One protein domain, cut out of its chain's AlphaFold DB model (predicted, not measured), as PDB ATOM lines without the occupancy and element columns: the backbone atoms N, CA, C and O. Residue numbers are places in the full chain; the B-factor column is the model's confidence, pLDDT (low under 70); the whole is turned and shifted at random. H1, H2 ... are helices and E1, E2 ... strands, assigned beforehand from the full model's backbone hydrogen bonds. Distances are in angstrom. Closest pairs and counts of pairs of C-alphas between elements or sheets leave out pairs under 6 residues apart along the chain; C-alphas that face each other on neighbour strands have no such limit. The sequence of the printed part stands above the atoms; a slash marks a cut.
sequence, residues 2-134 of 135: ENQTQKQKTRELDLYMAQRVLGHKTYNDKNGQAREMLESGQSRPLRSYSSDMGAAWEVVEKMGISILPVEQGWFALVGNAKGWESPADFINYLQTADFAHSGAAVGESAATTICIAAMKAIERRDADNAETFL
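This is residues 2 to 134 of the 135 residues of a protein of Proteobacteria bacterium (UniProt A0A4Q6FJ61). A small sheet, E4 E5 E6, has the long helix H4 packed on one face. H2 and H1 pack beside H4, and the second small sheet, E1 E2 E3, lies past H1 at one end of the domain; H3 sits alone at the other end, past E4 E5 E6. The tips of H1, residues 2 to 8, and of the last stretch, residues 129 to 134, stick out. The printed part has 133 residues with four named helices and six strands, in the order H1 E1 E2 E3 H2 E4 E5 H3 E6 H4; both sheets are antiparallel, in the orders E4 E5 E6 and E1 E2 E3, and the class is mixed. It is compact, with a radius of gyration of the C-alphas of 15.8 A and spans of 51 by 41 by 29 A.

E4 is residues 66 to 70, E5 73 to 78, 17.2 A long, and E6 103 to 107. H4, residues 110 to 132, is 33.7 A long and ends at C-alpha 132 (-38.687, -39.245, 20.098). H2 is residues 53 to 63, 15.1 A. H1, residues 2 to 21, is 27.6 A and begins at C-alpha 2 (-27.117, -9.639, -5.415). E1 is residues 25 to 28, E2 34 to 37 and E3 43 to 45. H3, residues 87 to 96, is 14.6 A.

E4 and E5 form a hairpin, with N 68 and O 75 2.9 A apart, within hydrogen-bond range. E5 and E6 are antiparallel neighbours, with N 76 and O 105 at 3.0 A. H4 on one face makes two layers, a helix over a sheet; its height over the sheet is 4.0 A, only just above the sheet's level. It runs along the strands, at 25 degrees to E6 on the local plane; the closest C-alphas are Gly 103 and Ala 121, 3.8 A. H2 touches H4, closest at the C-alphas of Met 53 and Ala 111, 5.0 A, at a shallow tilt of 27 degrees, the same way. H1 touches H4 with residues 13 to 21 alone, closest at the C-alphas of Met 17 and Cys 115, 6.9 A, at a steep tilt of 54 degrees. H1 only grazes the sheet of E1, E2 and E3, a meander, each strand the antiparallel neighbour of the one before; N 27 and O 35 are 3.0 A apart, N 36 and O 44 2.9 A. H3 touches no helix. Every O i to N i+4 pair is within hydrogen-bond range in H1, H3 and H4, and 5 of 7 in H2.

The C-alphas of Lys 30 and Gln 95, the two farthest apart, are 51.2 A apart. The printed part has no cut and no long link. The mean pLDDT of the printed part is 89.9; residues 2 to 7 and 129 to 134 are under 70.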
ATOM      1  N   GLU A   2     -27.761  -8.511  -6.133       51.38
ATOM      2  CA  GLU A   2     -27.117  -9.639  -5.415       51.38
ATOM      3  C   GLU A   2     -26.575  -9.289  -4.014       51.38
ATOM      4  O   GLU A   2     -26.679 -10.079  -3.080       51.38
ATOM      5  N   ASN A   3     -26.065  -8.067  -3.832       60.53
ATOM      6  CA  ASN A   3     -25.421  -7.640  -2.586       60.53
ATOM      7  C   ASN A   3     -26.410  -7.474  -1.403       60.53
ATOM      8  O   ASN A   3     -26.051  -7.679  -0.246       60.53
ATOM      9  N   GLN A   4     -27.680  -7.142  -1.676       59.88
ATOM     10  CA  GLN A   4     -28.703  -7.026  -0.626       59.88
ATOM     11  C   GLN A   4     -29.199  -8.402  -0.169       59.88
ATOM     12  O   GLN A   4     -29.330  -8.631   1.031       59.88
ATOM     13  N   THR A   5     -29.385  -9.339  -1.102       65.25
ATOM     14  CA  THR A   5     -29.783 -10.722  -0.803       65.25
ATOM     15  C   THR A   5     -28.705 -11.456  -0.011       65.25
ATOM     16  O   THR A   5     -29.021 -12.148   0.954       65.25
ATOM     17  N   GLN A   6     -27.428 -11.273  -0.366       66.56
ATOM     18  CA  GLN A   6     -26.323 -11.883   0.372       66.56
ATOM     19  C   GLN A   6     -26.231 -11.327   1.796       66.56
ATOM     20  O   GLN A   6     -26.178 -12.094   2.754       66.56
ATOM     21  N   LYS A   7     -26.311  -9.999   1.950       65.75
ATOM     22  CA  LYS A   7     -26.311  -9.342   3.262       65.75
ATOM     23  C   LYS A   7     -27.477  -9.802   4.142       65.75
ATOM     24  O   LYS A   7     -27.300  -9.962   5.345       65.75
ATOM     25  N   GLN A   8     -28.650 -10.026   3.554       70.31
ATOM     26  CA  GLN A   8     -29.816 -10.525   4.278       70.31
ATOM     27  C   GLN A   8     -29.601 -11.961   4.784       70.31
ATOM     28  O   GLN A   8     -29.779 -12.205   5.974       70.31
ATOM     29  N   LYS A   9     -29.102 -12.868   3.934       74.12
ATOM     30  CA  LYS A   9     -28.779 -14.254   4.321       74.12
ATOM     31  C   LYS A   9     -27.728 -14.332   5.434       74.12
ATOM     32  O   LYS A   9     -27.863 -15.126   6.359       74.12
ATOM     33  N   THR A  10     -26.701 -13.482   5.380       83.00
ATOM     34  CA  THR A  10     -25.678 -13.379   6.436       83.00
ATOM     35  C   THR A  10     -26.299 -12.982   7.780       83.00
ATOM     36  O   THR A  10     -25.994 -13.582   8.806       83.00
ATOM     37  N   ARG A  11     -27.232 -12.019   7.789       91.25
ATOM     38  CA  ARG A  11     -27.901 -11.582   9.027       91.25
ATOM     39  C   ARG A  11     -28.901 -12.594   9.570       91.25
ATOM     40  O   ARG A  11     -29.049 -12.683  10.785       91.25
ATOM     41  N   GLU A  12     -29.561 -13.354   8.706       94.06
ATOM     42  CA  GLU A  12     -30.412 -14.476   9.120       94.06
ATOM     43  C   GLU A  12     -29.585 -15.557   9.827       94.06
ATOM     44  O   GLU A  12     -29.975 -16.025  10.897       94.06
ATOM     45  N   LEU A  13     -28.400 -15.882   9.297       95.94
ATOM     46  CA  LEU A  13     -27.480 -16.818   9.943       95.94
ATOM     47  C   LEU A  13     -26.967 -16.282  11.291       95.94
ATOM     48  O   LEU A  13     -26.926 -17.030  12.265       95.94
ATOM     49  N   ASP A  14     -26.640 -14.989  11.382       97.75
ATOM     50  CA  ASP A  14     -26.235 -14.360  12.649       97.75
ATOM     51  C   ASP A  14     -27.349 -14.422  13.710       97.75
ATOM     52  O   ASP A  14     -27.087 -14.723  14.876       97.75
ATOM     53  N   LEU A  15     -28.599 -14.157  13.310       97.31
ATOM     54  CA  LEU A  15     -29.770 -14.280  14.183       97.31
ATOM     55  C   LEU A  15     -29.952 -15.721  14.662       97.31
ATOM     56  O   LEU A  15     -30.193 -15.939  15.850       97.31
ATOM     57  N   TYR A  16     -29.793 -16.695  13.762       97.25
ATOM     58  CA  TYR A  16     -29.856 -18.110  14.113       97.25
ATOM     59  C   TYR A  16     -28.792 -18.466  15.155       97.25
ATOM     60  O   TYR A  16     -29.118 -19.104  16.155       97.25
ATOM     61  N   MET A  17     -27.539 -18.033  14.966       97.81
ATOM     62  CA  MET A  17     -26.463 -18.302  15.928       97.81
ATOM     63  C   MET A  17     -26.799 -17.739  17.310       97.81
ATOM     64  O   MET A  17     -26.729 -18.467  18.301       97.81
ATOM     65  N   ALA A  18     -27.236 -16.479  17.378       97.44
ATOM     66  CA  ALA A  18     -27.626 -15.856  18.638       97.44
ATOM     67  C   ALA A  18     -28.753 -16.636  19.335       97.44
ATOM     68  O   ALA A  18     -28.630 -16.978  20.507       97.44
ATOM     69  N   GLN A  19     -29.832 -16.954  18.618       96.31
ATOM     70  CA  GLN A  19     -31.033 -17.555  19.207       96.31
ATOM     71  C   GLN A  19     -30.878 -19.045  19.517       96.31
ATOM     72  O   GLN A  19     -31.209 -19.492  20.612       96.31
ATOM     73  N   ARG A  20     -30.436 -19.828  18.530       96.00
ATOM     74  CA  ARG A  20     -30.519 -21.295  18.548       96.00
ATOM     75  C   ARG A  20     -29.258 -21.956  19.070       96.00
ATOM     76  O   ARG A  20     -29.346 -23.048  19.615       96.00
ATOM     77  N   VAL A  21     -28.107 -21.309  18.908       95.12
ATOM     78  CA  VAL A  21     -26.827 -21.863  19.357       95.12
ATOM     79  C   VAL A  21     -26.421 -21.265  20.698       95.12
ATOM     80  O   VAL A  21     -26.139 -21.994  21.648       95.12
ATOM     81  N   LEU A  22     -26.428 -19.936  20.800       95.50
ATOM     82  CA  LEU A  22     -25.968 -19.223  21.993       95.50
ATOM     83  C   LEU A  22     -27.067 -19.028  23.048       95.50
ATOM     84  O   LEU A  22     -26.748 -18.769  24.203       95.50
ATOM     85  N   GLY A  23     -28.344 -19.191  22.686       95.00
ATOM     86  CA  GLY A  23     -29.477 -19.039  23.610       95.00
ATOM     87  C   GLY A  23     -29.819 -17.584  23.953       95.00
ATOM     88  O   GLY A  23     -30.558 -17.314  24.899       95.00
ATOM     89  N   HIS A  24     -29.293 -16.622  23.196       96.94
ATOM     90  CA  HIS A  24     -29.556 -15.204  23.392       96.94
ATOM     91  C   HIS A  24     -30.972 -14.832  22.943       96.94
ATOM     92  O   HIS A  24     -31.494 -15.322  21.939       96.94
ATOM     93  N   LYS A  25     -31.579 -13.862  23.632       96.62
ATOM     94  CA  LYS A  25     -32.809 -13.224  23.144       96.62
ATOM     95  C   LYS A  25     -32.444 -12.148  22.132       96.62
ATOM     96  O   LYS A  25     -31.634 -11.277  22.435       96.62
ATOM     97  N   THR A  26     -33.076 -12.150  20.965       96.25
ATOM     98  CA  THR A  26     -32.859 -11.114  19.942       96.25
ATOM     99  C   THR A  26     -34.086 -10.233  19.782       96.25
ATOM    100  O   THR A  26     -35.212 -10.721  19.858       96.25
ATOM    101  N   TYR A  27     -33.877  -8.952  19.506       95.62
ATOM    102  CA  TYR A  27     -34.950  -7.986  19.287       95.62
ATOM    103  C   TYR A  27     -34.454  -6.826  18.419       95.62
ATOM    104  O   TYR A  27     -33.250  -6.614  18.294       95.62
ATOM    105  N   ASN A  28     -35.373  -6.060  17.833       94.94
ATOM    106  CA  ASN A  28     -35.027  -4.817  17.146       94.94
ATOM    107  C   ASN A  28     -35.179  -3.640  18.108       94.94
ATOM    108  O   ASN A  28     -36.166  -3.558  18.842       94.94
ATOM    109  N   ASP A  29     -34.206  -2.735  18.119       92.69
ATOM    110  CA  ASP A  29     -34.323  -1.498  18.884       92.69
ATOM    111  C   ASP A  29     -35.292  -0.496  18.229       92.69
ATOM    112  O   ASP A  29     -35.873  -0.745  17.170       92.69
ATOM    113  N   LYS A  30     -35.467   0.669  18.865       91.69
ATOM    114  CA  LYS A  30     -36.360   1.735  18.374       91.69
ATOM    115  C   LYS A  30     -35.978   2.263  16.983       91.69
ATOM    116  O   LYS A  30     -36.817   2.873  16.331       91.69
ATOM    117  N   ASN A  31     -34.743   2.026  16.540       92.25
ATOM    118  CA  ASN A  31     -34.229   2.422  15.231       92.25
ATOM    119  C   ASN A  31     -34.259   1.261  14.219       92.25
ATOM    120  O   ASN A  31     -33.727   1.395  13.119       92.25
ATOM    121  N   GLY A  32     -34.840   0.113  14.584       89.62
ATOM    122  CA  GLY A  32     -34.893  -1.080  13.743       89.62
ATOM    123  C   GLY A  32     -33.575  -1.856  13.666       89.62
ATOM    124  O   GLY A  32     -33.442  -2.723  12.805       89.62
ATOM    125  N   GLN A  33     -32.591  -1.570  14.527       91.50
ATOM    126  CA  GLN A  33     -31.329  -2.311  14.541       91.50
ATOM    127  C   GLN A  33     -31.461  -3.591  15.365       91.50
ATOM    128  O   GLN A  33     -31.912  -3.561  16.510       91.50
ATOM    129  N   ALA A  34     -31.012  -4.710  14.795       94.62
ATOM    130  CA  ALA A  34     -30.997  -5.993  15.485       94.62
ATOM    131  C   ALA A  34     -30.011  -5.974  16.664       94.62
ATOM    132  O   ALA A  34     -28.817  -5.690  16.507       94.62
ATOM    133  N   ARG A  35     -30.515  -6.317  17.845       96.94
ATOM    134  CA  ARG A  35     -29.780  -6.450  19.101       96.94
ATOM    135  C   ARG A  35     -29.946  -7.849  19.665       96.94
ATOM    136  O   ARG A  35     -30.916  -8.548  19.373       96.94
ATOM    137  N   GLU A  36     -29.015  -8.214  20.529       97.31
ATOM    138  CA  GLU A  36     -29.088  -9.418  21.341       97.31
ATOM    139  C   GLU A  36     -28.945  -9.074  22.826       97.31
ATOM    140  O   GLU A  36     -28.351  -8.057  23.213       97.31
ATOM    141  N   MET A  37     -29.547  -9.909  23.660       97.12
ATOM    142  CA  MET A  37     -29.441  -9.874  25.106       97.12
ATOM    143  C   MET A  37     -28.857 -11.205  25.560       97.12
ATOM    144  O   MET A  37     -29.456 -12.258  25.324       97.12
ATOM    145  N   LEU A  38     -27.679 -11.125  26.176       94.62
ATOM    146  CA  LEU A  38     -26.987 -12.272  26.748       94.62
ATOM    147  C   LEU A  38     -27.746 -12.788  27.976       94.62
ATOM    148  O   LEU A  38     -28.561 -12.075  28.564       94.62
ATOM    149  N   GLU A  39     -27.419 -14.003  28.415       89.75
ATOM    150  CA  GLU A  39     -27.975 -14.593  29.642       89.75
ATOM    151  C   GLU A  39     -27.699 -13.736  30.890       89.75
ATOM    152  O   GLU A  39     -28.514 -13.698  31.809       89.75
ATOM    153  N   SER A  40     -26.605 -12.964  30.894       91.38
ATOM    154  CA  SER A  40     -26.273 -12.002  31.955       91.38
ATOM    155  C   SER A  40     -27.220 -10.795  32.032       91.38
ATOM    156  O   SER A  40     -27.105  -9.978  32.944       91.38
ATOM    157  N   GLY A  41     -28.122 -10.630  31.060       91.44
ATOM    158  CA  GLY A  41     -28.986  -9.459  30.915       91.44
ATOM    159  C   GLY A  41     -28.319  -8.276  30.207       91.44
ATOM    160  O   GLY A  41     -28.989  -7.291  29.897       91.44
ATOM    161  N   GLN A  42     -27.021  -8.358  29.890       95.19
ATOM    162  CA  GLN A  42     -26.352  -7.340  29.084       95.19
ATOM    163  C   GLN A  42     -26.914  -7.346  27.659       95.19
ATOM    164  O   GLN A  42     -27.024  -8.397  27.028       95.19
ATOM    165  N   SER A  43     -27.219  -6.161  27.119       96.00
ATOM    166  CA  SER A  43     -27.618  -6.024  25.720       96.00
ATOM    167  C   SER A  43     -26.555  -5.346  24.866       96.00
ATOM    168  O   SER A  43     -26.056  -4.271  25.199       96.00
ATOM    169  N   ARG A  44     -26.298  -5.928  23.693       96.06
ATOM    170  CA  ARG A  44     -25.364  -5.427  22.680       96.06
ATOM    171  C   ARG A  44     -25.991  -5.482  21.275       96.06
ATOM    172  O   ARG A  44     -27.018  -6.141  21.099       96.06
ATOM    173  N   PRO A  45     -25.434  -4.773  20.277       97.00
ATOM    174  CA  PRO A  45     -25.793  -5.004  18.878       97.00
ATOM    175  C   PRO A  45     -25.573  -6.474  18.503       97.00
ATOM    176  O   PRO A  45     -24.619  -7.080  18.987       97.00
ATOM    177  N   LEU A  46     -26.429  -7.034  17.644       96.88
ATOM    178  CA  LEU A  46     -26.265  -8.409  17.170       96.88
ATOM    179  C   LEU A  46     -24.930  -8.538  16.429       96.88
ATOM    180  O   LEU A  46     -24.772  -7.934  15.357       96.88
ATOM    181  N   ARG A  47     -24.005  -9.331  16.986       96.94
ATOM    182  CA  ARG A  47     -22.688  -9.572  16.386       96.94
ATOM    183  C   ARG A  47     -22.811 -10.222  15.008       96.94
ATOM    184  O   ARG A  47     -23.790 -10.899  14.701       96.94
ATOM    185  N   SER A  48     -21.804 -10.003  14.169       96.81
ATOM    186  CA  SER A  48     -21.735 -10.592  12.831       96.81
ATOM    187  C   SER A  48     -21.061 -11.965  12.877       96.81
ATOM    188  O   SER A  48     -19.963 -12.131  12.351       96.81
ATOM    189  N   TYR A  49     -21.681 -12.933  13.555       98.12
ATOM    190  CA  TYR A  49     -21.132 -14.279  13.783       98.12
ATOM    191  C   TYR A  49     -20.603 -14.955  12.516       98.12
ATOM    192  O   TYR A  49     -19.547 -15.573  12.532       98.12
ATOM    193  N   SER A  50     -21.306 -14.802  11.399       97.12
ATOM    194  CA  SER A  50     -20.971 -15.449  10.133       97.12
ATOM    195  C   SER A  50     -19.869 -14.747   9.330       97.12
ATOM    196  O   SER A  50     -19.397 -15.321   8.347       97.12
ATOM    197  N   SER A  51     -19.428 -13.546   9.728       96.00
ATOM    198  CA  SER A  51     -18.396 -12.772   9.014       96.00
ATOM    199  C   SER A  51     -17.235 -12.276   9.884       96.00
ATOM    200  O   SER A  51     -16.180 -11.960   9.345       96.00
ATOM    201  N   ASP A  52     -17.411 -12.173  11.201       96.88
ATOM    202  CA  ASP A  52     -16.377 -11.780  12.165       96.88
ATOM    203  C   ASP A  52     -15.880 -13.012  12.927       96.88
ATOM    204  O   ASP A  52     -16.630 -13.622  13.689       96.88
ATOM    205  N   MET A  53     -14.604 -13.371  12.761       95.88
ATOM    206  CA  MET A  53     -14.032 -14.550  13.422       95.88
ATOM    207  C   MET A  53     -14.075 -14.436  14.953       95.88
ATOM    208  O   MET A  53     -14.328 -15.427  15.633       95.88
ATOM    209  N   GLY A  54     -13.894 -13.230  15.505       96.75
ATOM    210  CA  GLY A  54     -13.986 -13.012  16.950       96.75
ATOM    211  C   GLY A  54     -15.398 -13.226  17.504       96.75
ATOM    212  O   GLY A  54     -15.555 -13.495  18.691       96.75
ATOM    213  N   ALA A  55     -16.432 -13.086  16.672       97.19
ATOM    214  CA  ALA A  55     -17.809 -13.424  17.018       97.19
ATOM    215  C   ALA A  55     -18.062 -14.920  16.827       97.19
ATOM    216  O   ALA A  55     -18.613 -15.559  17.719       97.19
ATOM    217  N   ALA A  56     -17.616 -15.486  15.702       97.88
ATOM    218  CA  ALA A  56     -17.711 -16.917  15.416       97.88
ATOM    219  C   ALA A  56     -17.064 -17.777  16.514       97.88
ATOM    220  O   ALA A  56     -17.526 -18.883  16.780       97.88
ATOM    221  N   TRP A  57     -16.028 -17.268  17.184       97.31
ATOM    222  CA  TRP A  57     -15.379 -17.979  18.281       97.31
ATOM    223  C   TRP A  57     -16.311 -18.255  19.471       97.31
ATOM    224  O   TRP A  57     -16.214 -19.318  20.073       97.31
ATOM    225  N   GLU A  58     -17.292 -17.388  19.748       96.56
ATOM    226  CA  GLU A  58     -18.300 -17.663  20.788       96.56
ATOM    227  C   GLU A  58     -19.121 -18.924  20.445       96.56
ATOM    228  O   GLU A  58     -19.472 -19.720  21.317       96.56
ATOM    229  N   VAL A  59     -19.388 -19.147  19.153       96.94
ATOM    230  CA  VAL A  59     -20.076 -20.345  18.646       96.94
ATOM    231  C   VAL A  59     -19.177 -21.578  18.743       96.94
ATOM    232  O   VAL A  59     -19.652 -22.654  19.109       96.94
ATOM    233  N   VAL A  60     -17.878 -21.420  18.459       96.06
ATOM    234  CA  VAL A  60     -16.875 -22.484  18.630       96.06
ATOM    235  C   VAL A  60     -16.849 -22.967  20.075       96.06
ATOM    236  O   VAL A  60     -16.974 -24.166  20.312       96.06
ATOM    237  N   GLU A  61     -16.744 -22.038  21.025       94.25
ATOM    238  CA  GLU A  61     -16.677 -22.337  22.457       94.25
ATOM    239  C   GLU A  61     -17.964 -22.988  22.965       94.25
ATOM    240  O   GLU A  61     -17.908 -23.978  23.693       94.25
ATOM    241  N   LYS A  62     -19.129 -22.487  22.538       93.69
ATOM    242  CA  LYS A  62     -20.424 -23.040  22.952       93.69
ATOM    243  C   LYS A  62     -20.636 -24.479  22.482       93.69
ATOM    244  O   LYS A  62     -21.237 -25.266  23.210       93.69
ATOM    245  N   MET A  63     -20.206 -24.802  21.263       93.50
ATOM    246  CA  MET A  63     -20.545 -26.067  20.596       93.50
ATOM    247  C   MET A  63     -19.390 -27.073  20.545       93.50
ATOM    248  O   MET A  63     -19.597 -28.189  20.070       93.50
ATOM    249  N   GLY A  64     -18.189 -26.704  20.999       92.88
ATOM    250  CA  GLY A  64     -17.005 -27.567  20.929       92.88
ATOM    251  C   GLY A  64     -16.556 -27.838  19.490       92.88
ATOM    252  O   GLY A  64     -16.241 -28.975  19.138       92.88
ATOM    253  N   ILE A  65     -16.581 -26.813  18.634       95.12
ATOM    254  CA  ILE A  65     -16.328 -26.967  17.193       95.12
ATOM    255  C   ILE A  65     -14.836 -27.167  16.926       95.12
ATOM    256  O   ILE A  65     -14.002 -26.370  17.345       95.12
ATOM    257  N   SER A  66     -14.497 -28.203  16.164       95.00
ATOM    258  CA  SER A  66     -13.153 -28.390  15.613       95.00
ATOM    259  C   SER A  66     -13.059 -27.726  14.245       95.00
ATOM    260  O   SER A  66     -13.892 -27.988  13.378       95.00
ATOM    261  N   ILE A  67     -12.048 -26.881  14.046       95.50
ATOM    262  CA  ILE A  67     -11.790 -26.200  12.775       95.50
ATOM    263  C   ILE A  67     -10.413 -26.579  12.237       95.50
ATOM    264  O   ILE A  67      -9.423 -26.554  12.967       95.50
ATOM    265  N   LEU A  68     -10.352 -26.931  10.955       95.19
ATOM    266  CA  LEU A  68      -9.131 -27.329  10.264       95.19
ATOM    267  C   LEU A  68      -9.000 -26.541   8.955       95.19
ATOM    268  O   LEU A  68      -9.974 -26.466   8.200       95.19
ATOM    269  N   PRO A  69      -7.824 -25.968   8.650       96.38
ATOM    270  CA  PRO A  69      -7.550 -25.502   7.301       96.38
ATOM    271  C   PRO A  69      -7.431 -26.711   6.362       96.38
ATOM    272  O   PRO A  69      -6.828 -27.729   6.705       96.38
ATOM    273  N   VAL A  70      -8.003 -26.591   5.171       96.00
ATOM    274  CA  VAL A  70      -7.928 -27.573   4.081       96.00
ATOM    275  C   VAL A  70      -7.538 -26.855   2.791       96.00
ATOM    276  O   VAL A  70      -7.616 -25.633   2.713       96.00
ATOM    277  N   GLU A  71      -7.125 -27.594   1.761       93.12
ATOM    278  CA  GLU A  71      -6.598 -27.007   0.515       93.12
ATOM    279  C   GLU A  71      -7.533 -25.959  -0.117       93.12
ATOM    280  O   GLU A  71      -7.074 -24.947  -0.639       93.12
ATOM    281  N   GLN A  72      -8.849 -26.162  -0.014       89.69
ATOM    282  CA  GLN A  72      -9.872 -25.286  -0.597       89.69
ATOM    283  C   GLN A  72     -10.513 -24.314   0.415       89.69
ATOM    284  O   GLN A  72     -11.538 -23.708   0.113       89.69
ATOM    285  N   GLY A  73      -9.950 -24.167   1.621       95.56
ATOM    286  CA  GLY A  73     -10.457 -23.244   2.641       95.56
ATOM    287  C   GLY A  73     -10.480 -23.852   4.038       95.56
ATOM    288  O   GLY A  73      -9.446 -24.214   4.594       95.56
ATOM    289  N   TRP A  74     -11.667 -23.942   4.629       97.69
ATOM    290  CA  TRP A  74     -11.865 -24.363   6.011       97.69
ATOM    291  C   TRP A  74     -12.835 -25.521   6.095       97.69
ATOM    292  O   TRP A  74     -13.850 -25.535   5.409       97.69
ATOM    293  N   PHE A  75     -12.542 -26.455   6.989       97.12
ATOM    294  CA  PHE A  75     -13.451 -27.493   7.438       97.12
ATOM    295  C   PHE A  75     -13.813 -27.235   8.899       97.12
ATOM    296  O   PHE A  75     -12.924 -27.019   9.723       97.12
ATOM    297  N   ALA A  76     -15.103 -27.271   9.226       97.31
ATOM    298  CA  ALA A  76     -15.581 -27.218  10.603       97.31
ATOM    299  C   ALA A  76     -16.435 -28.448  10.916       97.31
ATOM    300  O   ALA A  76     -17.303 -28.817  10.119       97.31
ATOM    301  N   LEU A  77     -16.209 -29.041  12.090       96.19
ATOM    302  CA  LEU A  77     -16.968 -30.171  12.613       96.19
ATOM    303  C   LEU A  77     -17.475 -29.877  14.020       96.19
ATOM    304  O   LEU A  77     -16.716 -29.502  14.911       96.19
ATOM    305  N   VAL A  78     -18.756 -30.142  14.218       94.69
ATOM    306  CA  VAL A  78     -19.399 -30.257  15.519       94.69
ATOM    307  C   VAL A  78     -19.750 -31.722  15.711       94.69
ATOM    308  O   VAL A  78     -20.548 -32.258  14.944       94.69
ATOM    309  N   GLY A  79     -19.140 -32.360  16.702       88.31
ATOM    310  CA  GLY A  79     -19.453 -33.737  17.065       88.31
ATOM    311  C   GLY A  79     -20.333 -33.798  18.306       88.31
ATOM    312  O   GLY A  79     -21.451 -33.270  18.331       88.31
ATOM    313  N   ASN A  80     -19.791 -34.403  19.362       80.81
ATOM    314  CA  ASN A  80     -20.457 -34.541  20.653       80.81
ATOM    315  C   ASN A  80     -20.759 -33.181  21.302       80.81
ATOM    316  O   ASN A  80     -20.039 -32.203  21.113       80.81
ATOM    317  N   ALA A  81     -21.802 -33.130  22.137       70.94
ATOM    318  CA  ALA A  81     -22.282 -31.892  22.759       70.94
ATOM    319  C   ALA A  81     -21.237 -31.148  23.617       70.94
ATOM    320  O   ALA A  81     -21.361 -29.942  23.797       70.94
ATOM    321  N   LYS A  82     -20.227 -31.848  24.152       76.06
ATOM    322  CA  LYS A  82     -19.171 -31.272  25.004       76.06
ATOM    323  C   LYS A  82     -17.829 -31.061  24.287       76.06
ATOM    324  O   LYS A  82     -16.868 -30.661  24.934       76.06
ATOM    325  N   GLY A  83     -17.740 -31.331  22.983       83.12
ATOM    326  CA  GLY A  83     -16.453 -31.386  22.284       83.12
ATOM    327  C   GLY A  83     -15.605 -32.589  22.720       83.12
ATOM    328  O   GLY A  83     -16.150 -33.654  23.019       83.12
ATOM    329  N   TRP A  84     -14.279 -32.419  22.735       88.31
ATOM    330  CA  TRP A  84     -13.293 -33.492  22.933       88.31
ATOM    331  C   TRP A  84     -12.340 -33.150  24.081       88.31
ATOM    332  O   TRP A  84     -11.857 -32.020  24.152       88.31
ATOM    333  N   GLU A  85     -12.033 -34.114  24.953       88.94
ATOM    334  CA  GLU A  85     -11.065 -33.924  26.048       88.94
ATOM    335  C   GLU A  85      -9.618 -34.038  25.552       88.94
ATOM    336  O   GLU A  85      -8.712 -33.387  26.077       88.94
ATOM    337  N   SER A  86      -9.400 -34.833  24.503       89.88
ATOM    338  CA  SER A  86      -8.102 -35.019  23.868       89.88
ATOM    339  C   SER A  86      -8.210 -35.166  22.342       89.88
ATOM    340  O   SER A  86      -9.264 -35.527  21.811       89.88
ATOM    341  N   PRO A  87      -7.103 -34.964  21.600       87.94
ATOM    342  CA  PRO A  87      -7.057 -35.286  20.175       87.94
ATOM    343  C   PRO A  87      -7.373 -36.758  19.878       87.94
ATOM    344  O   PRO A  87      -7.944 -37.057  18.833       87.94
ATOM    345  N   ALA A  88      -7.031 -37.679  20.786       91.69
ATOM    346  CA  ALA A  88      -7.339 -39.095  20.620       91.69
ATOM    347  C   ALA A  88      -8.854 -39.342  20.620       91.69
ATOM    348  O   ALA A  88      -9.339 -40.106  19.791       91.69
ATOM    349  N   ASP A  89      -9.609 -38.638  21.468       90.44
ATOM    350  CA  ASP A  89     -11.073 -38.755  21.517       90.44
ATOM    351  C   ASP A  89     -11.723 -38.276  20.222       90.44
ATOM    352  O   ASP A  89     -12.649 -38.908  19.719       90.44
ATOM    353  N   PHE A  90     -11.195 -37.196  19.643       90.25
ATOM    354  CA  PHE A  90     -11.630 -36.714  18.337       90.25
ATOM    355  C   PHE A  90     -11.389 -37.753  17.233       90.25
ATOM    356  O   PHE A  90     -12.282 -38.030  16.435       90.25
ATOM    357  N   ILE A  91     -10.201 -38.364  17.195       91.19
ATOM    358  CA  ILE A  91      -9.888 -39.408  16.208       91.19
ATOM    359  C   ILE A  91     -10.775 -40.639  16.408       91.19
ATOM    360  O   ILE A  91     -11.319 -41.155  15.434       91.19
ATOM    361  N   ASN A  92     -10.973 -41.073  17.653       90.88
ATOM    362  CA  ASN A  92     -11.852 -42.193  17.973       90.88
ATOM    363  C   ASN A  92     -13.281 -41.916  17.497       90.88
ATOM    364  O   ASN A  92     -13.892 -42.770  16.865       90.88
ATOM    365  N   TYR A  93     -13.787 -40.704  17.722       90.31
ATOM    366  CA  TYR A  93     -15.096 -40.288  17.229       90.31
ATOM    367  C   TYR A  93     -15.211 -40.367  15.697       90.31
ATOM    368  O   TYR A  93     -16.203 -40.859  15.167       90.31
ATOM    369  N   LEU A  94     -14.186 -39.934  14.958       90.31
ATOM    370  CA  LEU A  94     -14.192 -40.069  13.497       90.31
ATOM    371  C   LEU A  94     -14.212 -41.539  13.047       90.31
ATOM    372  O   LEU A  94     -14.779 -41.850  12.001       90.31
ATOM    373  N   GLN A  95     -13.611 -42.438  13.827       91.12
ATOM    374  CA  GLN A  95     -13.554 -43.871  13.533       91.12
ATOM    375  C   GLN A  95     -14.859 -44.612  13.839       91.12
ATOM    376  O   GLN A  95     -15.139 -45.612  13.180       91.12
ATOM    377  N   THR A  96     -15.669 -44.148  14.800       87.12
ATOM    378  CA  THR A  96     -16.970 -44.779  15.094       87.12
ATOM    379  C   THR A  96     -18.000 -44.547  13.993       87.12
ATOM    380  O   THR A  96     -18.982 -45.280  13.924       87.12
ATOM    381  N   ALA A  97     -17.778 -43.546  13.135       83.06
ATOM    382  CA  ALA A  97     -18.678 -43.128  12.063       83.06
ATOM    383  C   ALA A  97     -20.103 -42.753  12.524       83.06
ATOM    384  O   ALA A  97     -21.025 -42.675  11.708       83.06
ATOM    385  N   ASP A  98     -20.288 -42.478  13.817       80.94
ATOM    386  CA  ASP A  98     -21.573 -42.081  14.385       80.94
ATOM    387  C   ASP A  98     -21.777 -40.562  14.273       80.94
ATOM    388  O   ASP A  98     -21.489 -39.780  15.184       80.94
ATOM    389  N   PHE A  99     -22.236 -40.132  13.097       86.69
ATOM    390  CA  PHE A  99     -22.441 -38.722  12.751       86.69
ATOM    391  C   PHE A  99     -23.902 -38.264  12.841       86.69
ATOM    392  O   PHE A  99     -24.226 -37.193  12.311       86.69
ATOM    393  N   ALA A 100     -24.777 -39.051  13.476       83.38
ATOM    394  CA  ALA A 100     -26.215 -38.781  13.531       83.38
ATOM    395  C   ALA A 100     -26.507 -37.369  14.068       83.38
ATOM    396  O   ALA A 100     -27.210 -36.592  13.429       83.38
ATOM    397  N   HIS A 101     -25.831 -36.970  15.148       84.56
ATOM    398  CA  HIS A 101     -26.057 -35.689  15.830       84.56
ATOM    399  C   HIS A 101     -25.032 -34.592  15.489       84.56
ATOM    400  O   HIS A 101     -24.881 -33.610  16.232       84.56
ATOM    401  N   SER A 102     -24.309 -34.766  14.380       90.81
ATOM    402  CA  SER A 102     -23.125 -33.970  14.049       90.81
ATOM    403  C   SER A 102     -23.343 -33.007  12.900       90.81
ATOM    404  O   SER A 102     -24.078 -33.283  11.956       90.81
ATOM    405  N   GLY A 103     -22.653 -31.873  12.946       94.12
ATOM    406  CA  GLY A 103     -22.703 -30.859  11.900       94.12
ATOM    407  C   GLY A 103     -21.341 -30.654  11.263       94.12
ATOM    408  O   GLY A 103     -20.350 -30.492  11.966       94.12
ATOM    409  N   ALA A 104     -21.287 -30.641   9.932       95.12
ATOM    410  CA  ALA A 104     -20.049 -30.430   9.190       95.12
ATOM    411  C   ALA A 104     -20.237 -29.465   8.015       95.12
ATOM    412  O   ALA A 104     -21.263 -29.488   7.314       95.12
ATOM    413  N   ALA A 105     -19.224 -28.637   7.773       96.94
ATOM    414  CA  ALA A 105     -19.194 -27.700   6.658       96.94
ATOM    415  C   ALA A 105     -17.778 -27.536   6.097       96.94
ATOM    416  O   ALA A 105     -16.799 -27.646   6.834       96.94
ATOM    417  N   VAL A 106     -17.705 -27.235   4.799       97.00
ATOM    418  CA  VAL A 106     -16.495 -26.774   4.111       97.00
ATOM    419  C   VAL A 106     -16.811 -25.449   3.426       97.00
ATOM    420  O   VAL A 106     -17.884 -25.318   2.832       97.00
ATOM    421  N   GLY A 107     -15.908 -24.475   3.506       95.56
ATOM    422  CA  GLY A 107     -16.087 -23.180   2.855       95.56
ATOM    423  C   GLY A 107     -14.850 -22.288   2.899       95.56
ATOM    424  O   GLY A 107     -13.888 -22.555   3.611       95.56
ATOM    425  N   GLU A 108     -14.886 -21.197   2.138       95.50
ATOM    426  CA  GLU A 108     -13.755 -20.264   2.003       95.50
ATOM    427  C   GLU A 108     -13.533 -19.402   3.259       95.50
ATOM    428  O   GLU A 108     -12.403 -19.066   3.609       95.50
ATOM    429  N   SER A 109     -14.614 -19.057   3.967       95.69
ATOM    430  CA  SER A 109     -14.589 -18.243   5.189       95.69
ATOM    431  C   SER A 109     -14.703 -19.122   6.429       95.69
ATOM    432  O   SER A 109     -15.699 -19.829   6.598       95.69
ATOM    433  N   ALA A 110     -13.726 -19.033   7.335       97.00
ATOM    434  CA  ALA A 110     -13.745 -19.744   8.614       97.00
ATOM    435  C   ALA A 110     -15.014 -19.428   9.427       97.00
ATOM    436  O   ALA A 110     -15.733 -20.341   9.828       97.00
ATOM    437  N   ALA A 111     -15.332 -18.140   9.598       97.69
ATOM    438  CA  ALA A 111     -16.477 -17.680  10.388       97.69
ATOM    439  C   ALA A 111     -17.810 -18.219   9.847       97.69
ATOM    440  O   ALA A 111     -18.651 -18.723  10.594       97.69
ATOM    441  N   THR A 112     -17.985 -18.182   8.525       97.31
ATOM    442  CA  THR A 112     -19.192 -18.709   7.882       97.31
ATOM    443  C   THR A 112     -19.267 -20.230   8.014       97.31
ATOM    444  O   THR A 112     -20.322 -20.768   8.344       97.31
ATOM    445  N   THR A 113     -18.144 -20.924   7.812       97.88
ATOM    446  CA  THR A 113     -18.058 -22.390   7.898       97.88
ATOM    447  C   THR A 113     -18.397 -22.887   9.305       97.88
ATOM    448  O   THR A 113     -19.167 -23.836   9.447       97.88
ATOM    449  N   ILE A 114     -17.914 -22.196  10.344       98.19
ATOM    450  CA  ILE A 114     -18.279 -22.432  11.750       98.19
ATOM    451  C   ILE A 114     -19.797 -22.358  11.934       98.19
ATOM    452  O   ILE A 114     -20.406 -23.297  12.447       98.19
ATOM    453  N   CYS A 115     -20.417 -21.264  11.485       98.00
ATOM    454  CA  CYS A 115     -21.851 -21.047  11.668       98.00
ATOM    455  C   CYS A 115     -22.692 -22.100  10.929       98.00
ATOM    456  O   CYS A 115     -23.680 -22.590  11.470       98.00
ATOM    457  N   ILE A 116     -22.287 -22.499   9.718       97.81
ATOM    458  CA  ILE A 116     -22.988 -23.542   8.953       97.81
ATOM    459  C   ILE A 116     -22.865 -24.904   9.648       97.81
ATOM    460  O   ILE A 116     -23.855 -25.632   9.736       97.81
ATOM    461  N   ALA A 117     -21.681 -25.263  10.153       97.31
ATOM    462  CA  ALA A 117     -21.500 -26.514  10.886       97.31
ATOM    463  C   ALA A 117     -22.357 -26.540  12.165       97.31
ATOM    464  O   ALA A 117     -23.040 -27.531  12.419       97.31
ATOM    465  N   ALA A 118     -22.392 -25.435  12.917       97.00
ATOM    466  CA  ALA A 118     -23.232 -25.297  14.107       97.00
ATOM    467  C   ALA A 118     -24.729 -25.429  13.784       97.00
ATOM    468  O   ALA A 118     -25.439 -26.174  14.458       97.00
ATOM    469  N   MET A 119     -25.196 -24.751  12.730       96.50
ATOM    470  CA  MET A 119     -26.583 -24.820  12.269       96.50
ATOM    471  C   MET A 119     -26.992 -26.260  11.951       96.50
ATOM    472  O   MET A 119     -27.952 -26.755  12.533       96.50
ATOM    473  N   LYS A 120     -26.202 -26.964  11.128       95.19
ATOM    474  CA  LYS A 120     -26.457 -28.366  10.765       95.19
ATOM    475  C   LYS A 120     -26.486 -29.304  11.973       95.19
ATOM    476  O   LYS A 120     -27.268 -30.247  11.987       95.19
ATOM    477  N   ALA A 121     -25.634 -29.066  12.971       94.00
ATOM    478  CA  ALA A 121     -25.629 -29.869  14.192       94.00
ATOM    479  C   ALA A 121     -26.934 -29.700  14.980       94.00
ATOM    480  O   ALA A 121     -27.511 -30.687  15.424       94.00
ATOM    481  N   ILE A 122     -27.413 -28.459  15.134       93.50
ATOM    482  CA  ILE A 122     -28.688 -28.174  15.805       93.50
ATOM    483  C   ILE A 122     -29.865 -28.765  15.026       93.50
ATOM    484  O   ILE A 122     -30.689 -29.440  15.625       93.50
ATOM    485  N   GLU A 123     -29.914 -28.577  13.704       91.56
ATOM    486  CA  GLU A 123     -30.993 -29.112  12.859       91.56
ATOM    487  C   GLU A 123     -31.146 -30.631  13.007       91.56
ATOM    488  O   GLU A 123     -32.265 -31.125  13.120       91.56
ATOM    489  N   ARG A 124     -30.030 -31.371  13.060       89.06
ATOM    490  CA  ARG A 124     -30.062 -32.826  13.276       89.06
ATOM    491  C   ARG A 124     -30.524 -33.194  14.682       89.06
ATOM    492  O   ARG A 124     -31.444 -33.987  14.826       89.06
ATOM    493  N   ARG A 125     -29.950 -32.560  15.710       88.25
ATOM    494  CA  ARG A 125     -30.333 -32.795  17.115       88.25
ATOM    495  C   ARG A 125     -31.819 -32.510  17.361       88.25
ATOM    496  O   ARG A 125     -32.461 -33.225  18.124       88.25
ATOM    497  N   ASP A 126     -32.368 -31.478  16.723       86.44
ATOM    498  CA  ASP A 126     -33.784 -31.127  16.834       86.44
ATOM    499  C   ASP A 126     -34.693 -32.123  16.094       86.44
ATOM    500  O   ASP A 126     -35.776 -32.433  16.594       86.44
ATOM    501  N   ALA A 127     -34.257 -32.653  14.945       79.31
ATOM    502  CA  ALA A 127     -34.990 -33.683  14.210       79.31
ATOM    503  C   ALA A 127     -35.136 -34.976  15.034       79.31
ATOM    504  O   ALA A 127     -36.246 -35.486  15.177       79.31
ATOM    505  N   ASP A 128     -34.056 -35.437  15.668       71.69
ATOM    506  CA  ASP A 128     -34.074 -36.654  16.494       71.69
ATOM    507  C   ASP A 128     -34.956 -36.497  17.747       71.69
ATOM    508  O   ASP A 128     -35.688 -37.409  18.149       71.69
ATOM    509  N   ASN A 129     -34.945 -35.303  18.351       69.81
ATOM    510  CA  ASN A 129     -35.838 -34.985  19.461       69.81
ATOM    511  C   ASN A 129     -37.308 -35.040  19.021       69.81
ATOM    512  O   ASN A 129     -38.131 -35.597  19.743       69.81
ATOM    513  N   ALA A 130     -37.651 -34.510  17.842       63.66
ATOM    514  CA  ALA A 130     -39.021 -34.534  17.327       63.66
ATOM    515  C   ALA A 130     -39.536 -35.962  17.059       63.66
ATOM    516  O   ALA A 130     -40.698 -36.247  17.345       63.66
ATOM    517  N   GLU A 131     -38.682 -36.868  16.577       60.34
ATOM    518  CA  GLU A 131     -39.031 -38.283  16.372       60.34
ATOM    519  C   GLU A 131     -39.226 -39.049  17.692       60.34
ATOM    520  O   GLU A 131     -40.033 -39.976  17.764       60.34
ATOM    521  N   THR A 132     -38.556 -38.627  18.767       60.78
ATOM    522  CA  THR A 132     -38.687 -39.245  20.098       60.78
ATOM    523  C   THR A 132     -40.040 -38.942  20.760       60.78
ATOM    524  O   THR A 132     -40.522 -39.744  21.550       60.78
ATOM    525  N   PHE A 133     -40.689 -37.816  20.436       56.84
ATOM    526  CA  PHE A 133     -42.007 -37.445  20.985       56.84
ATOM    527  C   PHE A 133     -43.204 -38.008  20.203       56.84
ATOM    528  O   PHE A 133     -44.347 -37.832  20.628       56.84
ATOM    529  N   LEU A 134     -42.961 -38.632  19.048       53.19
ATOM    530  CA  LEU A 134     -43.995 -39.227  18.194       53.19
ATOM    531  C   LEU A 134     -44.081 -40.759  18.328       53.19
ATOM    532  O   LEU A 134     -44.966 -41.357  17.716       53.19
TER     533      LEU A 134